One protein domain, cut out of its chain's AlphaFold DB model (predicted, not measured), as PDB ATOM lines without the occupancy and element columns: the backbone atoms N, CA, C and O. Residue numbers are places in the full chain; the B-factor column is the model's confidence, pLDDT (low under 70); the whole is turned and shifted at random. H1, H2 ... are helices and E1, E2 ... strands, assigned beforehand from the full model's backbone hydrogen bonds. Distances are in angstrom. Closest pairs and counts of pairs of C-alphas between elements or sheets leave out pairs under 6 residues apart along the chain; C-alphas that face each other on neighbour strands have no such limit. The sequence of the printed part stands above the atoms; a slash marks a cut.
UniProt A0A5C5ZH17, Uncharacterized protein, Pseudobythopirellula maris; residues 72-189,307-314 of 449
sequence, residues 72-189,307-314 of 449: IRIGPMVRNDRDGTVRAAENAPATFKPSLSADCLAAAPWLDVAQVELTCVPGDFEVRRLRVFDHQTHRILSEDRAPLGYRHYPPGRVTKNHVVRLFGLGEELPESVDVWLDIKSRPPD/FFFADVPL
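Overview. This is residues 72 to 189 and 307 to 314 of the 449 residues of an uncharacterized protein of Pseudobythopirellula maris (UniProt A0A5C5ZH17). This is a sandwich of two strongly twisted sheets, a larger one of five strands partly covered on one face by a smaller one of three, with the short helix H1 over the larger sheet's other face. E2, at one edge of the larger sheet, lies beyond the cover of the smaller sheet. The printed part has 126 residues with eight named strands and one named helix, in the order E1 E2 H1 E3 E4 E5 E6 E7 E8, and its class is mostly strand. The sheets run E2 E1 E3 E6 E5 and E4 E7 E8, both antiparallel. The whole is compact, with a radius of gyration of the C-alphas of 14.3 A and spans of 44 by 35 by 24 A.

Along the chain. E1, residues 72 to 80, begins at C-alpha 72 (-20.964, -4.273, 19.262) and is 24.7 A long. E2 is residues 86 to 88, and H1 is residues 102 to 107. E3, residues 111 to 121, is 32.2 A long. E4, residues 124 to 134, is 27.4 A long and bends by 71 degrees at residue 128. E5 is residues 148 to 153, 17.4 A, and E6 is residues 161 to 169, 25.8 A. E7, residues 176 to 186, is 29.0 A long and bends by 60 degrees at residue 182. E8, residues 307 to 313, is 17.0 A long and ends at C-alpha 313 (-19.210, -21.185, 17.003).

Arrangement. In the larger sheet, E2 and E1 form a hairpin, with N 79 and O 87 2.9 A apart. E1 and E3 are antiparallel at 158 degrees, with N 75 and O 117 at 2.8 A. E3 and E6 have N 116 and O 164 at 2.8 A, and the hairpin of E5 and E6 has N 151 and O 165 at 2.8 A; these pairs are within hydrogen-bond range. H1 is on this sheet at a height of 8.4 A, only just over E3, with 3 of its C-alphas falling on that strand, and runs along the strands at 20 degrees to E3 on the local plane. Every O i to N i+4 pair of H1 is within hydrogen-bond range. In the smaller sheet, within the same range, E4 and E7 have N 131 and O 180 at 2.9 A, and E7 and E8 have N 179 and O 309 at 2.8 A. The facing parts of the two sheets are 9.4 A centre to centre, their strands at 33 degrees. The closest C-alphas of E4 and E5 are those of Val 132 and Tyr 150, 7.4 A apart. E1 and E8 are near each other, whereas E2 and E7 are apart.

Size, cuts and confidence. The two C-alphas farthest apart, those of Gly 170 and Asp 189, are 44.4 A apart. Residues 190 to 306 are not printed, and C-alphas 189 and 307 are 22.6 A apart across the cut. The links E2 to H1 and E4 to E5 are long, 13 residues each. The mean pLDDT of the printed part is 84.9, with residues 143 to 146 and 155 to 156 under 70.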
ATOM      1  N   ILE A  72     -21.734  -3.204  18.617       81.44
ATOM      2  CA  ILE A  72     -20.964  -4.273  19.262       81.44
ATOM      3  C   ILE A  72     -20.931  -5.487  18.342       81.44
ATOM      4  O   ILE A  72     -21.964  -5.871  17.788       81.44
ATOM      5  N   ARG A  73     -19.757  -6.085  18.160       84.25
ATOM      6  CA  ARG A  73     -19.553  -7.243  17.287       84.25
ATOM      7  C   ARG A  73     -18.693  -8.291  17.967       84.25
ATOM      8  O   ARG A  73     -17.730  -7.947  18.650       84.25
ATOM      9  N   ILE A  74     -19.000  -9.551  17.684       82.81
ATOM     10  CA  ILE A  74     -18.053 -10.643  17.878       82.81
ATOM     11  C   ILE A  74     -17.052 -10.591  16.729       82.81
ATOM     12  O   ILE A  74     -17.424 -10.598  15.554       82.81
ATOM     13  N   GLY A  75     -15.790 -10.430  17.099       81.38
ATOM     14  CA  GLY A  75     -14.647 -10.480  16.214       81.38
ATOM     15  C   GLY A  75     -14.194 -11.918  15.951       81.38
ATOM     16  O   GLY A  75     -14.923 -12.875  16.217       81.38
ATOM     17  N   PRO A  76     -12.989 -12.087  15.396       82.56
ATOM     18  CA  PRO A  76     -12.429 -13.405  15.163       82.56
ATOM     19  C   PRO A  76     -12.230 -14.159  16.482       82.56
ATOM     20  O   PRO A  76     -11.969 -13.581  17.540       82.56
ATOM     21  N   MET A  77     -12.351 -15.478  16.396       91.00
ATOM     22  CA  MET A  77     -12.191 -16.380  17.529       91.00
ATOM     23  C   MET A  77     -10.993 -17.278  17.299       91.00
ATOM     24  O   MET A  77     -10.716 -17.679  16.163       91.00
ATOM     25  N   VAL A  78     -10.296 -17.602  18.382       94.50
ATOM     26  CA  VAL A  78      -9.175 -18.540  18.355       94.50
ATOM     27  C   VAL A  78      -9.296 -19.569  19.455       94.50
ATOM     28  O   VAL A  78      -9.867 -19.288  20.502       94.50
ATOM     29  N   ARG A  79      -8.742 -20.754  19.230       94.75
ATOM     30  CA  ARG A  79      -8.645 -21.819  20.223       94.75
ATOM     31  C   ARG A  79      -7.233 -22.364  20.232       94.75
ATOM     32  O   ARG A  79      -6.646 -22.556  19.166       94.75
ATOM     33  N   ASN A  80      -6.692 -22.573  21.423       93.06
ATOM     34  CA  ASN A  80      -5.461 -23.314  21.588       93.06
ATOM     35  C   ASN A  80      -5.778 -24.798  21.502       93.06
ATOM     36  O   ASN A  80      -6.540 -25.321  22.312       93.06
ATOM     37  N   ASP A  81      -5.217 -25.464  20.512       86.19
ATOM     38  CA  ASP A  81      -5.309 -26.902  20.401       86.19
ATOM     39  C   ASP A  81      -4.332 -27.567  21.374       86.19
ATOM     40  O   ASP A  81      -3.295 -27.005  21.717       86.19
ATOM     41  N   ARG A  82      -4.625 -28.796  21.794       88.31
ATOM     42  CA  ARG A  82      -3.895 -29.511  22.859       88.31
ATOM     43  C   ARG A  82      -2.422 -29.794  22.529       88.31
ATOM     44  O   ARG A  82      -1.651 -30.195  23.394       88.31
ATOM     45  N   ASP A  83      -2.021 -29.603  21.275       83.25
ATOM     46  CA  ASP A  83      -0.640 -29.697  20.798       83.25
ATOM     47  C   ASP A  83       0.088 -28.347  20.699       83.25
ATOM     48  O   ASP A  83       1.205 -28.288  20.183       83.25
ATOM     49  N   GLY A  84      -0.530 -27.280  21.209       83.38
ATOM     50  CA  GLY A  84      -0.012 -25.915  21.196       83.38
ATOM     51  C   GLY A  84      -0.258 -25.171  19.883       83.38
ATOM     52  O   GLY A  84       0.227 -24.049  19.723       83.38
ATOM     53  N   THR A  85      -0.974 -25.767  18.920       88.88
ATOM     54  CA  THR A  85      -1.339 -25.072  17.680       88.88
ATOM     55  C   THR A  85      -2.544 -24.159  17.897       88.88
ATOM     56  O   THR A  85      -3.533 -24.540  18.513       88.88
ATOM     57  N   VAL A  86      -2.502 -22.931  17.371       92.12
ATOM     58  CA  VAL A  86      -3.639 -22.003  17.476       92.12
ATOM     59  C   VAL A  86      -4.506 -22.106  16.231       92.12
ATOM     60  O   VAL A  86      -4.045 -21.849  15.118       92.12
ATOM     61  N   ARG A  87      -5.783 -22.429  16.423       91.75
ATOM     62  CA  ARG A  87      -6.789 -22.493  15.359       91.75
ATOM     63  C   ARG A  87      -7.657 -21.247  15.389       91.75
ATOM     64  O   ARG A  87      -8.049 -20.802  16.463       91.75
ATOM     65  N   ALA A  88      -7.972 -20.694  14.223       90.06
ATOM     66  CA  ALA A  88      -8.970 -19.635  14.078       90.06
ATOM     67  C   ALA A  88     -10.325 -20.232  13.677       90.06
ATOM     68  O   ALA A  88     -10.376 -21.328  13.119       90.06
ATOM     69  N   ALA A  89     -11.413 -19.507  13.933       83.50
ATOM     70  CA  ALA A  89     -12.721 -19.874  13.398       83.50
ATOM     71  C   ALA A  89     -12.717 -19.817  11.861       83.50
ATOM     72  O   ALA A  89     -12.030 -18.984  11.268       83.50
ATOM     73  N   GLU A  90     -13.505 -20.678  11.213       77.69
ATOM     74  CA  GLU A  90     -13.531 -20.805   9.743       77.69
ATOM     75  C   GLU A  90     -13.916 -19.503   9.026       77.69
ATOM     76  O   GLU A  90     -13.499 -19.253   7.898       77.69
ATOM     77  N   ASN A  91     -14.686 -18.647   9.695       72.06
ATOM     78  CA  ASN A  91     -15.134 -17.353   9.191       72.06
ATOM     79  C   ASN A  91     -14.170 -16.192   9.506       72.06
ATOM     80  O   ASN A  91     -14.516 -15.033   9.259       72.06
ATOM     81  N   ALA A  92     -12.984 -16.460  10.062       77.31
ATOM     82  CA  ALA A  92     -12.006 -15.418  10.338       77.31
ATOM     83  C   ALA A  92     -11.509 -14.756   9.031       77.31
ATOM     84  O   ALA A  92     -11.291 -15.442   8.029       77.31
ATOM     85  N   PRO A  93     -11.291 -13.425   9.009       77.50
ATOM     86  CA  PRO A  93     -10.727 -12.750   7.842       77.50
ATOM     87  C   PRO A  93      -9.373 -13.350   7.449       77.50
ATOM     88  O   PRO A  93      -8.557 -13.636   8.316       77.50
ATOM     89  N   ALA A  94      -9.062 -13.437   6.152       78.12
ATOM     90  CA  ALA A  94      -7.774 -13.977   5.684       78.12
ATOM     91  C   ALA A  94      -6.543 -13.216   6.224       78.12
ATOM     92  O   ALA A  94      -5.439 -13.751   6.279       78.12
ATOM     93  N   THR A  95      -6.723 -11.956   6.624       77.81
ATOM     94  CA  THR A  95      -5.682 -11.114   7.231       77.81
ATOM     95  C   THR A  95      -5.520 -11.335   8.735       77.81
ATOM     96  O   THR A  95      -4.601 -10.776   9.333       77.81
ATOM     97  N   PHE A  96      -6.419 -12.091   9.369       81.25
ATOM     98  CA  PHE A  96      -6.384 -12.350  10.799       81.25
ATOM     99  C   PHE A  96      -5.255 -13.322  11.133       81.25
ATOM    100  O   PHE A  96      -5.169 -14.422  10.591       81.25
ATOM    101  N   LYS A  97      -4.385 -12.906  12.053       82.00
ATOM    102  CA  LYS A  97      -3.322 -13.751  12.590       82.00
ATOM    103  C   LYS A  97      -3.763 -14.259  13.959       82.00
ATOM    104  O   LYS A  97      -3.784 -13.458  14.897       82.00
ATOM    105  N   PRO A  98      -4.125 -15.546  14.087       80.00
ATOM    106  CA  PRO A  98      -4.521 -16.089  15.370       80.00
ATOM    107  C   PRO A  98      -3.353 -15.988  16.349       80.00
ATOM    108  O   PRO A  98      -2.223 -16.351  16.023       80.00
ATOM    109  N   SER A  99      -3.615 -15.459  17.539       85.12
ATOM    110  CA  SER A  99      -2.604 -15.349  18.585       85.12
ATOM    111  C   SER A  99      -3.232 -15.525  19.957       85.12
ATOM    112  O   SER A  99      -4.370 -15.131  20.204       85.12
ATOM    113  N   LEU A 100      -2.458 -16.143  20.839       88.56
ATOM    114  CA  LEU A 100      -2.741 -16.323  22.253       88.56
ATOM    115  C   LEU A 100      -1.474 -15.960  23.032       88.56
ATOM    116  O   LEU A 100      -0.382 -15.920  22.458       88.56
ATOM    117  N   SER A 101      -1.608 -15.663  24.326       89.06
ATOM    118  CA  SER A 101      -0.434 -15.420  25.170       89.06
ATOM    119  C   SER A 101       0.419 -16.684  25.292       89.06
ATOM    120  O   SER A 101      -0.087 -17.798  25.152       89.06
ATOM    121  N   ALA A 102       1.709 -16.508  25.592       91.38
ATOM    122  CA  ALA A 102       2.625 -17.624  25.823       91.38
ATOM    123  C   ALA A 102       2.101 -18.582  26.907       91.38
ATOM    124  O   ALA A 102       2.163 -19.792  26.721       91.38
ATOM    125  N   ASP A 103       1.495 -18.048  27.970       91.94
ATOM    126  CA  ASP A 103       0.892 -18.853  29.039       91.94
ATOM    127  C   ASP A 103      -0.267 -19.717  28.533       91.94
ATOM    128  O   ASP A 103      -0.340 -20.902  28.840       91.94
ATOM    129  N   CYS A 104      -1.151 -19.155  27.694       92.38
ATOM    130  CA  CYS A 104      -2.218 -19.937  27.074       92.38
ATOM    131  C   CYS A 104      -1.632 -21.077  26.239       92.38
ATOM    132  O   CYS A 104      -2.122 -22.197  26.349       92.38
ATOM    133  N   LEU A 105      -0.590 -20.797  25.443       93.38
ATOM    134  CA  LEU A 105       0.100 -21.793  24.614       93.38
ATOM    135  C   LEU A 105       0.745 -22.897  25.455       93.38
ATOM    136  O   LEU A 105       0.616 -24.066  25.113       93.38
ATOM    137  N   ALA A 106       1.395 -22.545  26.563       93.31
ATOM    138  CA  ALA A 106       2.018 -23.503  27.474       93.31
ATOM    139  C   ALA A 106       0.989 -24.402  28.182       93.31
ATOM    140  O   ALA A 106       1.287 -25.559  28.481       93.31
ATOM    141  N   ALA A 107      -0.227 -23.900  28.409       94.44
ATOM    142  CA  ALA A 107      -1.293 -24.636  29.083       94.44
ATOM    143  C   ALA A 107      -2.045 -25.644  28.190       94.44
ATOM    144  O   ALA A 107      -2.771 -26.486  28.715       94.44
ATOM    145  N   ALA A 108      -1.849 -25.607  26.863       93.56
ATOM    146  CA  ALA A 108      -2.581 -26.437  25.891       93.56
ATOM    147  C   ALA A 108      -2.738 -27.922  26.263       93.56
ATOM    148  O   ALA A 108      -3.826 -28.466  26.073       93.56
ATOM    149  N   PRO A 109      -1.694 -28.605  26.779       94.62
ATOM    150  CA  PRO A 109      -1.797 -30.030  27.071       94.62
ATOM    151  C   PRO A 109      -2.877 -30.380  28.100       94.62
ATOM    152  O   PRO A 109      -3.418 -31.480  28.042       94.62
ATOM    153  N   TRP A 110      -3.185 -29.482  29.038       93.81
ATOM    154  CA  TRP A 110      -4.056 -29.755  30.190       93.81
ATOM    155  C   TRP A 110      -5.244 -28.788  30.317       93.81
ATOM    156  O   TRP A 110      -6.165 -29.044  31.095       93.81
ATOM    157  N   LEU A 111      -5.250 -27.698  29.545       93.94
ATOM    158  CA  LEU A 111      -6.280 -26.665  29.556       93.94
ATOM    159  C   LEU A 111      -6.736 -26.347  28.132       93.94
ATOM    160  O   LEU A 111      -5.948 -25.914  27.290       93.94
ATOM    161  N   ASP A 112      -8.031 -26.497  27.885       94.19
ATOM    162  CA  ASP A 112      -8.668 -26.003  26.672       94.19
ATOM    163  C   ASP A 112      -8.892 -24.498  26.790       94.19
ATOM    164  O   ASP A 112      -9.497 -24.031  27.758       94.19
ATOM    165  N   VAL A 113      -8.398 -23.728  25.824       94.75
ATOM    166  CA  VAL A 113      -8.497 -22.268  25.853       94.75
ATOM    167  C   VAL A 113      -9.073 -21.780  24.542       94.75
ATOM    168  O   VAL A 113      -8.442 -21.924  23.498       94.75
ATOM    169  N   ALA A 114     -10.224 -21.117  24.597       95.12
ATOM    170  CA  ALA A 114     -10.752 -20.354  23.473       95.12
ATOM    171  C   ALA A 114     -10.790 -18.863  23.806       95.12
ATOM    172  O   ALA A 114     -10.897 -18.464  24.961       95.12
ATOM    173  N   GLN A 115     -10.698 -18.023  22.787       94.12
ATOM    174  CA  GLN A 115     -10.740 -16.580  22.905       94.12
ATOM    175  C   GLN A 115     -11.749 -16.022  21.907       94.12
ATOM    176  O   GLN A 115     -11.643 -16.267  20.708       94.12
ATOM    177  N   VAL A 116     -12.693 -15.239  22.419       91.00
ATOM    178  CA  VAL A 116     -13.697 -14.501  21.658       91.00
ATOM    179  C   VAL A 116     -13.375 -13.016  21.764       91.00
ATOM    180  O   VAL A 116     -13.373 -12.446  22.857       91.00
ATOM    181  N   GLU A 117     -13.071 -12.385  20.633       89.62
ATOM    182  CA  GLU A 117     -12.875 -10.939  20.580       89.62
ATOM    183  C   GLU A 117     -14.232 -10.227  20.521       89.62
ATOM    184  O   GLU A 117     -15.127 -10.616  19.773       89.62
ATOM    185  N   LEU A 118     -14.393  -9.168  21.305       86.88
ATOM    186  CA  LEU A 118     -15.549  -8.282  21.288       86.88
ATOM    187  C   LEU A 118     -15.075  -6.894  20.882       86.88
ATOM    188  O   LEU A 118     -14.197  -6.326  21.525       86.88
ATOM    189  N   THR A 119     -15.681  -6.330  19.846       84.69
ATOM    190  CA  THR A 119     -15.315  -5.006  19.335       84.69
ATOM    191  C   THR A 119     -16.505  -4.062  19.380       84.69
ATOM    192  O   THR A 119     -17.646  -4.471  19.162       84.69
ATOM    193  N   CYS A 120     -16.239  -2.789  19.648       81.00
ATOM    194  CA  CYS A 120     -17.207  -1.708  19.532       81.00
ATOM    195  C   CYS A 120     -16.722  -0.706  18.489       81.00
ATOM    196  O   CYS A 120     -15.562  -0.299  18.490       81.00
ATOM    197  N   VAL A 121     -17.609  -0.325  17.571       79.12
ATOM    198  CA  VAL A 121     -17.308   0.653  16.520       79.12
ATOM    199  C   VAL A 121     -18.450   1.663  16.429       79.12
ATOM    200  O   VAL A 121     -19.605   1.236  16.357       79.12
ATOM    201  N   PRO A 122     -18.177   2.979  16.354       80.12
ATOM    202  CA  PRO A 122     -16.855   3.621  16.353       80.12
ATOM    203  C   PRO A 122     -16.269   3.931  17.744       80.12
ATOM    204  O   PRO A 122     -15.082   4.248  17.825       80.12
ATOM    205  N   GLY A 123     -17.076   3.893  18.805       81.06
ATOM    206  CA  GLY A 123     -16.658   4.285  20.151       81.06
ATOM    207  C   GLY A 123     -16.159   3.139  21.032       81.06
ATOM    208  O   GLY A 123     -15.953   2.017  20.580       81.06
ATOM    209  N   ASP A 124     -16.016   3.432  22.321       85.00
ATOM    210  CA  ASP A 124     -15.519   2.484  23.317       85.00
ATOM    211  C   ASP A 124     -16.670   1.882  24.129       85.00
ATOM    212  O   ASP A 124     -17.786   2.418  24.180       85.00
ATOM    213  N   PHE A 125     -16.397   0.774  24.811       84.69
ATOM    214  CA  PHE A 125     -17.352   0.180  25.733       84.69
ATOM    215  C   PHE A 125     -16.691  -0.427  26.967       84.69
ATOM    216  O   PHE A 125     -15.504  -0.744  26.998       84.69
ATOM    217  N   GLU A 126     -17.506  -0.559  28.004       84.25
ATOM    218  CA  GLU A 126     -17.198  -1.198  29.278       84.25
ATOM    219  C   GLU A 126     -18.087  -2.427  29.413       84.25
ATOM    220  O   GLU A 126     -19.307  -2.298  29.285       84.25
ATOM    221  N   VAL A 127     -17.520  -3.591  29.709       83.50
ATOM    222  CA  VAL A 127     -18.319  -4.762  30.086       83.50
ATOM    223  C   VAL A 127     -18.584  -4.688  31.586       83.50
ATOM    224  O   VAL A 127     -17.666  -4.836  32.386       83.50
ATOM    225  N   ARG A 128     -19.840  -4.452  31.982       80.25
ATOM    226  CA  ARG A 128     -20.250  -4.472  33.395       80.25
ATOM    227  C   ARG A 128     -20.456  -5.888  33.898       80.25
ATOM    228  O   ARG A 128     -20.100  -6.205  35.028       80.25
ATOM    229  N   ARG A 129     -21.125  -6.704  33.085       80.94
ATOM    230  CA  ARG A 129     -21.388  -8.112  33.371       80.94
ATOM    231  C   ARG A 129     -21.264  -8.911  32.091       80.94
ATOM    232  O   ARG A 129     -21.664  -8.459  31.022       80.94
ATOM    233  N   LEU A 130     -20.733 -10.112  32.237       84.38
ATOM    234  CA  LEU A 130     -20.594 -11.094  31.179       84.38
ATOM    235  C   LEU A 130     -21.102 -12.420  31.719       84.38
ATOM    236  O   LEU A 130     -20.732 -12.814  32.825       84.38
ATOM    237  N   ARG A 131     -21.911 -13.103  30.918       86.56
ATOM    238  CA  ARG A 131     -22.294 -14.494  31.139       86.56
ATOM    239  C   ARG A 131     -22.105 -15.249  29.834       86.56
ATOM    240  O   ARG A 131     -22.523 -14.767  28.785       86.56
ATOM    241  N   VAL A 132     -21.463 -16.407  29.907       88.44
ATOM    242  CA  VAL A 132     -21.264 -17.289  28.753       88.44
ATOM    243  C   VAL A 132     -21.953 -18.605  29.044       88.44
ATOM    244  O   VAL A 132     -21.743 -19.176  30.112       88.44
ATOM    245  N   PHE A 133     -22.771 -19.067  28.109       88.50
ATOM    246  CA  PHE A 133     -23.526 -20.305  28.219       88.50
ATOM    247  C   PHE A 133     -23.049 -21.294  27.168       88.50
ATOM    248  O   PHE A 133     -22.687 -20.905  26.064       88.50
ATOM    249  N   ASP A 134     -23.078 -22.572  27.504       89.81
ATOM    250  CA  ASP A 134     -23.079 -23.637  26.511       89.81
ATOM    251  C   ASP A 134     -24.360 -23.505  25.674       89.81
ATOM    252  O   ASP A 134     -25.462 -23.489  26.231       89.81
ATOM    253  N   HIS A 135     -24.220 -23.382  24.351       87.94
ATOM    254  CA  HIS A 135     -25.356 -23.177  23.456       87.94
ATOM    255  C   HIS A 135     -26.321 -24.372  23.448       87.94
ATOM    256  O   HIS A 135     -27.534 -24.187  23.398       87.94
ATOM    257  N   GLN A 136     -25.803 -25.599  23.535       87.69
ATOM    258  CA  GLN A 136     -26.612 -26.815  23.460       87.69
ATOM    259  C   GLN A 136     -27.371 -27.068  24.761       87.69
ATOM    260  O   GLN A 136     -28.525 -27.500  24.746       87.69
ATOM    261  N   THR A 137     -26.720 -26.832  25.903       86.25
ATOM    262  CA  THR A 137     -27.318 -27.120  27.218       86.25
ATOM    263  C   THR A 137     -27.968 -25.907  27.876       86.25
ATOM    264  O   THR A 137     -28.707 -26.069  28.850       86.25
ATOM    265  N   HIS A 138     -27.705 -24.702  27.362       82.75
ATOM    266  CA  HIS A 138     -28.122 -23.408  27.912       82.75
ATOM    267  C   HIS A 138     -27.673 -23.163  29.358       82.75
ATOM    268  O   HIS A 138     -28.221 -22.303  30.054       82.75
ATOM    269  N   ARG A 139     -26.678 -23.915  29.833       82.56
ATOM    270  CA  ARG A 139     -26.089 -23.734  31.160       82.56
ATOM    271  C   ARG A 139     -24.941 -22.752  31.070       82.56
ATOM    272  O   ARG A 139     -24.145 -22.813  30.138       82.56
ATOM    273  N   ILE A 140     -24.828 -21.863  32.049       83.06
ATOM    274  CA  ILE A 140     -23.668 -20.976  32.136       83.06
ATOM    275  C   ILE A 140     -22.410 -21.825  32.360       83.06
ATOM    276  O   ILE A 140     -22.437 -22.787  33.135       83.06
ATOM    277  N   LEU A 141     -21.307 -21.460  31.704       82.62
ATOM    278  CA  LEU A 141     -20.005 -22.135  31.759       82.62
ATOM    279  C   LEU A 141     -19.317 -21.990  33.125       82.62
ATOM    280  O   LEU A 141     -18.116 -21.822  33.191       82.62
ATOM    281  N   SER A 142     -20.065 -21.970  34.222       72.50
ATOM    282  CA  SER A 142     -19.524 -21.808  35.567       72.50
ATOM    283  C   SER A 142     -20.453 -22.318  36.669       72.50
ATOM    284  O   SER A 142     -19.963 -22.635  37.742       72.50
ATOM    285  N   GLU A 143     -21.781 -22.387  36.466       56.66
ATOM    286  CA  GLU A 143     -22.712 -22.751  37.553       56.66
ATOM    287  C   GLU A 143     -22.676 -24.246  37.888       56.66
ATOM    288  O   GLU A 143     -22.707 -24.574  39.066       56.66
ATOM    289  N   ASP A 144     -22.519 -25.151  36.923       48.84
ATOM    290  CA  ASP A 144     -22.779 -26.581  37.180       48.84
ATOM    291  C   ASP A 144     -21.663 -27.541  36.747       48.84
ATOM    292  O   ASP A 144     -21.750 -28.740  37.015       48.84
ATOM    293  N   ARG A 145     -20.616 -27.044  36.077       51.78
ATOM    294  CA  ARG A 145     -19.464 -27.841  35.631       51.78
ATOM    295  C   ARG A 145     -18.177 -27.191  36.127       51.78
ATOM    296  O   ARG A 145     -17.759 -26.178  35.581       51.78
ATOM    297  N   ALA A 146     -17.568 -27.791  37.149       62.47
ATOM    298  CA  ALA A 146     -16.298 -27.358  37.730       62.47
ATOM    299  C   ALA A 146     -15.134 -27.190  36.723       62.47
ATOM    300  O   ALA A 146     -14.332 -26.276  36.933       62.47
ATOM    301  N   PRO A 147     -15.046 -27.931  35.597       84.06
ATOM    302  CA  PRO A 147     -13.917 -27.726  34.700       84.06
ATOM    303  C   PRO A 147     -14.116 -26.571  33.717       84.06
ATOM    304  O   PRO A 147     -13.140 -26.136  33.116       84.06
ATOM    305  N   LEU A 148     -15.334 -26.049  33.525       89.44
ATOM    306  CA  LEU A 148     -15.580 -24.989  32.545       89.44
ATOM    307  C   LEU A 148     -15.625 -23.613  33.211       89.44
ATOM    308  O   LEU A 148     -16.037 -23.459  34.363       89.44
ATOM    309  N   GLY A 149     -15.171 -22.599  32.479       89.56
ATOM    310  CA  GLY A 149     -15.081 -21.243  32.992       89.56
ATOM    311  C   GLY A 149     -14.787 -20.207  31.922       89.56
ATOM    312  O   GLY A 149     -14.566 -20.518  30.752       89.56
ATOM    313  N   TYR A 150     -14.807 -18.940  32.319       89.06
ATOM    314  CA  TYR A 150     -14.441 -17.833  31.450       89.06
ATOM    315  C   TYR A 150     -13.959 -16.622  32.248       89.06
ATOM    316  O   TYR A 150     -14.272 -16.442  33.427       89.06
ATOM    317  N   ARG A 151     -13.201 -15.757  31.575       86.44
ATOM    318  CA  ARG A 151     -12.747 -14.457  32.073       86.44
ATOM    319  C   ARG A 151     -12.721 -13.450  30.938       86.44
ATOM    320  O   ARG A 151     -12.419 -13.804  29.803       86.44
ATOM    321  N   HIS A 152     -12.995 -12.189  31.243       84.50
ATOM    322  CA  HIS A 152     -12.872 -11.106  30.275       84.50
ATOM    323  C   HIS A 152     -11.685 -10.198  30.593       84.50
ATOM    324  O   HIS A 152     -11.291 -10.051  31.751       84.50
ATOM    325  N   TYR A 153     -11.123  -9.601  29.546       81.62
ATOM    326  CA  TYR A 153      -9.949  -8.747  29.597       81.62
ATOM    327  C   TYR A 153     -10.106  -7.546  28.654       81.62
ATOM    328  O   TYR A 153     -10.569  -7.728  27.529       81.62
ATOM    329  N   PRO A 154      -9.620  -6.360  29.045       75.50
ATOM    330  CA  PRO A 154      -9.283  -5.976  30.417       75.50
ATOM    331  C   PRO A 154     -10.547  -5.889  31.303       75.50
ATOM    332  O   PRO A 154     -11.545  -5.314  30.869       75.50
ATOM    333  N   PRO A 155     -10.538  -6.437  32.534       67.31
ATOM    334  CA  PRO A 155     -11.689  -6.321  33.421       67.31
ATOM    335  C   PRO A 155     -11.925  -4.861  33.820       67.31
ATOM    336  O   PRO A 155     -10.975  -4.126  34.077       67.31
ATOM    337  N   GLY A 156     -13.188  -4.432  33.837       65.19
ATOM    338  CA  GLY A 156     -13.595  -3.107  34.327       65.19
ATOM    339  C   GLY A 156     -13.138  -1.895  33.501       65.19
ATOM    340  O   GLY A 156     -13.553  -0.780  33.800       65.19
ATOM    341  N   ARG A 157     -12.329  -2.076  32.448       73.25
ATOM    342  CA  ARG A 157     -11.807  -0.960  31.643       73.25
ATOM    343  C   ARG A 157     -12.694  -0.611  30.456       73.25
ATOM    344  O   ARG A 157     -13.421  -1.444  29.910       73.25
ATOM    345  N   VAL A 158     -12.566   0.635  30.010       76.00
ATOM    346  CA  VAL A 158     -13.200   1.122  28.781       76.00
ATOM    347  C   VAL A 158     -12.229   1.043  27.624       76.00
ATOM    348  O   VAL A 158     -11.153   1.627  27.652       76.00
ATOM    349  N   THR A 159     -12.611   0.297  26.597       79.62
ATOM    350  CA  THR A 159     -11.762   0.052  25.432       79.62
ATOM    351  C   THR A 159     -12.623  -0.275  24.216       79.62
ATOM    352  O   THR A 159     -13.803  -0.616  24.338       79.62
ATOM    353  N   LYS A 160     -12.029  -0.167  23.026       81.62
ATOM    354  CA  LYS A 160     -12.635  -0.594  21.757       81.62
ATOM    355  C   LYS A 160     -12.747  -2.102  21.648       81.62
ATOM    356  O   LYS A 160     -13.677  -2.590  21.015       81.62
ATOM    357  N   ASN A 161     -11.799  -2.810  22.262       84.62
ATOM    358  CA  ASN A 161     -11.644  -4.248  22.130       84.62
ATOM    359  C   ASN A 161     -11.591  -4.885  23.514       84.62
ATOM    360  O   ASN A 161     -10.721  -4.556  24.322       84.62
ATOM    361  N   HIS A 162     -12.506  -5.815  23.746       87.31
ATOM    362  CA  HIS A 162     -12.497  -6.719  24.885       87.31
ATOM    363  C   HIS A 162     -12.231  -8.133  24.398       87.31
ATOM    364  O   HIS A 162     -12.543  -8.506  23.270       87.31
ATOM    365  N   VAL A 163     -11.663  -8.939  25.276       89.56
ATOM    366  CA  VAL A 163     -11.325 -10.324  25.012       89.56
ATOM    367  C   VAL A 163     -11.998 -11.184  26.061       89.56
ATOM    368  O   VAL A 163     -11.702 -11.055  27.246       89.56
ATOM    369  N   VAL A 164     -12.868 -12.089  25.635       91.25
ATOM    370  CA  VAL A 164     -13.430 -13.129  26.494       91.25
ATOM    371  C   VAL A 164     -12.628 -14.401  26.275       91.25
ATOM    372  O   VAL A 164     -12.650 -14.968  25.189       91.25
ATOM    373  N   ARG A 165     -11.901 -14.852  27.296       92.69
ATOM    374  CA  ARG A 165     -11.247 -16.162  27.296       92.69
ATOM    375  C   ARG A 165     -12.143 -17.171  27.986       92.69
ATOM    376  O   ARG A 165     -12.632 -16.909  29.079       92.69
ATOM    377  N   LEU A 166     -12.338 -18.301  27.333       94.00
ATOM    378  CA  LEU A 166     -13.055 -19.465  27.821       94.00
ATOM    379  C   LEU A 166     -12.024 -20.526  28.197       94.00
ATOM    380  O   LEU A 166     -10.989 -20.635  27.536       94.00
ATOM    381  N   PHE A 167     -12.316 -21.294  29.237       93.19
ATOM    382  CA  PHE A 167     -11.416 -22.289  29.801       93.19
ATOM    383  C   PHE A 167     -12.144 -23.615  30.017       93.19
ATOM    384  O   PHE A 167     -13.270 -23.617  30.513       93.19
ATOM    385  N   GLY A 168     -11.480 -24.717  29.672       92.75
ATOM    386  CA  GLY A 168     -11.877 -26.084  30.003       92.75
ATOM    387  C   GLY A 168     -10.724 -26.833  30.670       92.75
ATOM    388  O   GLY A 168      -9.759 -27.222  30.016       92.75
ATOM    389  N   LEU A 169     -10.779 -26.998  31.991       92.00
ATOM    390  CA  LEU A 169      -9.776 -27.692  32.798       92.00
ATOM    391  C   LEU A 169      -9.947 -29.204  32.643       92.00
ATOM    392  O   LEU A 169     -10.841 -29.787  33.241       92.00
ATOM    393  N   GLY A 170      -9.111 -29.846  31.825       90.75
ATOM    394  CA  GLY A 170      -9.228 -31.283  31.543       90.75
ATOM    395  C   GLY A 170     -10.524 -31.708  30.828       90.75
ATOM    396  O   GLY A 170     -10.755 -32.906  30.666       90.75
ATOM    397  N   GLU A 171     -11.354 -30.757  30.390       90.19
ATOM    398  CA  GLU A 171     -12.590 -30.971  29.627       90.19
ATOM    399  C   GLU A 171     -12.587 -30.081  28.380       90.19
ATOM    400  O   GLU A 171     -12.002 -28.998  28.360       90.19
ATOM    401  N   GLU A 172     -13.238 -30.556  27.323       92.56
ATOM    402  CA  GLU A 172     -13.391 -29.804  26.087       92.56
ATOM    403  C   GLU A 172     -14.431 -28.684  26.232       92.56
ATOM    404  O   GLU A 172     -15.527 -28.902  26.748       92.56
ATOM    405  N   LEU A 173     -14.111 -27.489  25.733       93.56
ATOM    406  CA  LEU A 173     -15.100 -26.421  25.568       93.56
ATOM    407  C   LEU A 173     -16.189 -26.838  24.558       93.56
ATOM    408  O   LEU A 173     -15.865 -27.514  23.577       93.56
ATOM    409  N   PRO A 174     -17.452 -26.406  24.742       93.44
ATOM    410  CA  PRO A 174     -18.540 -26.747  23.826       93.44
ATOM    411  C   PRO A 174     -18.264 -26.249  22.402       93.44
ATOM    412  O   PRO A 174     -17.518 -25.294  22.194       93.44
ATOM    413  N   GLU A 175     -18.894 -26.872  21.407       93.38
ATOM    414  CA  GLU A 175     -18.731 -26.489  19.996       93.38
ATOM    415  C   GLU A 175     -19.206 -25.056  19.715       93.38
ATOM    416  O   GLU A 175     -18.616 -24.355  18.893       93.38
ATOM    417  N   SER A 176     -20.237 -24.591  20.425       92.62
ATOM    418  CA  SER A 176     -20.702 -23.206  20.374       92.62
ATOM    419  C   SER A 176     -21.188 -22.706  21.734       92.62
ATOM    420  O   SER A 176     -21.512 -23.478  22.643       92.62
ATOM    421  N   VAL A 177     -21.199 -21.383  21.889       92.81
ATOM    422  CA  VAL A 177     -21.590 -20.703  23.129       92.81
ATOM    423  C   VAL A 177     -22.589 -19.587  22.872       92.81
ATOM    424  O   VAL A 177     -22.582 -18.960  21.819       92.81
ATOM    425  N   ASP A 178     -23.405 -19.273  23.871       90.25
ATOM    426  CA  ASP A 178     -24.172 -18.034  23.897       90.25
ATOM    427  C   ASP A 178     -23.457 -17.003  24.778       90.25
ATOM    428  O   ASP A 178     -23.055 -17.301  25.904       90.25
ATOM    429  N   VAL A 179     -23.307 -15.770  24.296       88.62
ATOM    430  CA  VAL A 179     -22.619 -14.689  25.014       88.62
ATOM    431  C   VAL A 179     -23.619 -13.600  25.375       88.62
ATOM    432  O   VAL A 179     -24.136 -12.893  24.510       88.62
ATOM    433  N   TRP A 180     -23.867 -13.435  26.671       88.56
ATOM    434  CA  TRP A 180     -24.687 -12.364  27.226       88.56
ATOM    435  C   TRP A 180     -23.804 -11.299  27.872       88.56
ATOM    436  O   TRP A 180     -22.909 -11.601  28.662       88.56
ATOM    437  N   LEU A 181     -24.078 -10.039  27.559       84.06
ATOM    438  CA  LEU A 181     -23.306  -8.895  28.026       84.06
ATOM    439  C   LEU A 181     -24.245  -7.831  28.580       84.06
ATOM    440  O   LEU A 181     -25.266  -7.527  27.971       84.06
ATOM    441  N   ASP A 182     -23.851  -7.202  29.676       84.38
ATOM    442  CA  ASP A 182     -24.362  -5.905  30.113       84.38
ATOM    443  C   ASP A 182     -23.221  -4.902  29.976       84.38
ATOM    444  O   ASP A 182     -22.181  -5.064  30.620       84.38
ATOM    445  N   ILE A 183     -23.373  -3.907  29.103       83.12
ATOM    446  CA  ILE A 183     -22.287  -2.991  28.754       83.12
ATOM    447  C   ILE A 183     -22.684  -1.532  28.905       83.12
ATOM    448  O   ILE A 183     -23.833  -1.156  28.695       83.12
ATOM    449  N   LYS A 184     -21.697  -0.674  29.150       82.75
ATOM    450  CA  LYS A 184     -21.821   0.774  28.961       82.75
ATOM    451  C   LYS A 184     -21.074   1.167  27.694       82.75
ATOM    452  O   LYS A 184     -19.846   1.148  27.669       82.75
ATOM    453  N   SER A 185     -21.814   1.517  26.649       80.50
ATOM    454  CA  SER A 185     -21.262   1.952  25.364       80.50
ATOM    455  C   SER A 185     -21.206   3.479  25.288       80.50
ATOM    456  O   SER A 185     -22.158   4.146  25.692       80.50
ATOM    457  N   ARG A 186     -20.112   4.039  24.763       77.81
ATOM    458  CA  ARG A 186     -19.878   5.492  24.707       77.81
ATOM    459  C   ARG A 186     -19.539   5.949  23.290       77.81
ATOM    460  O   ARG A 186     -18.687   5.320  22.665       77.81
ATOM    461  N   PRO A 187     -20.154   7.032  22.780       75.25
ATOM    462  CA  PRO A 187     -19.783   7.598  21.489       75.25
ATOM    463  C   PRO A 187     -18.278   7.897  21.402       75.25
ATOM    464  O   PRO A 187     -17.675   8.227  22.435       75.25
ATOM    465  N   PRO A 188     -17.684   7.831  20.196       71.50
ATOM    466  CA  PRO A 188     -16.341   8.356  19.984       71.50
ATOM    467  C   PRO A 188     -16.305   9.822  20.441       71.50
ATOM    468  O   PRO A 188     -17.292  10.543  20.288       71.50
ATOM    469  N   ASP A 189     -15.198  10.228  21.059       76.00
ATOM    470  CA  ASP A 189     -14.966  11.595  21.552       76.00
ATOM    471  C   ASP A 189     -15.820  12.022  22.763       76.00
ATOM    472  O   ASP A 189     -15.966  13.211  23.054       76.00
ATOM    473  N   PHE A 307     -26.676  -6.989  25.600       77.75
ATOM    474  CA  PHE A 307     -26.441  -7.632  24.310       77.75
ATOM    475  C   PHE A 307     -26.445  -9.145  24.474       77.75
ATOM    476  O   PHE A 307     -26.065  -9.673  25.520       77.75
ATOM    477  N   PHE A 308     -26.870  -9.834  23.422       82.62
ATOM    478  CA  PHE A 308     -26.893 -11.283  23.378       82.62
ATOM    479  C   PHE A 308     -26.457 -11.762  21.998       82.62
ATOM    480  O   PHE A 308     -27.018 -11.336  20.986       82.62
ATOM    481  N   PHE A 309     -25.466 -12.642  21.975       82.88
ATOM    482  CA  PHE A 309     -25.010 -13.340  20.785       82.88
ATOM    483  C   PHE A 309     -25.304 -14.821  20.974       82.88
ATOM    484  O   PHE A 309     -24.772 -15.433  21.896       82.88
ATOM    485  N   ALA A 310     -26.179 -15.362  20.133       84.00
ATOM    486  CA  ALA A 310     -26.556 -16.767  20.167       84.00
ATOM    487  C   ALA A 310     -25.667 -17.583  19.231       84.00
ATOM    488  O   ALA A 310     -25.280 -17.064  18.181       84.00
ATOM    489  N   ASP A 311     -25.430 -18.843  19.593       86.62
ATOM    490  CA  ASP A 311     -24.760 -19.845  18.755       86.62
ATOM    491  C   ASP A 311     -23.445 -19.331  18.155       86.62
ATOM    492  O   ASP A 311     -23.237 -19.295  16.944       86.62
ATOM    493  N   VAL A 312     -22.567 -18.833  19.020       88.25
ATOM    494  CA  VAL A 312     -21.241 -18.351  18.645       88.25
ATOM    495  C   VAL A 312     -20.334 -19.573  18.471       88.25
ATOM    496  O   VAL A 312     -19.976 -20.188  19.480       88.25
ATOM    497  N   PRO A 313     -19.954 -19.953  17.236       90.88
ATOM    498  CA  PRO A 313     -19.210 -21.185  17.003       90.88
ATOM    499  C   PRO A 313     -17.758 -21.023  17.447       90.88
ATOM    500  O   PRO A 313     -17.057 -20.111  17.002       90.88
ATOM    501  N   LEU A 314     -17.277 -21.924  18.299       93.19
ATOM    502  CA  LEU A 314     -15.870 -21.978  18.673       93.19
ATOM    503  C   LEU A 314     -15.073 -22.764  17.620       93.19
ATOM    504  O   LEU A 314     -15.606 -23.678  16.989       93.19
TER     505      LEU A 314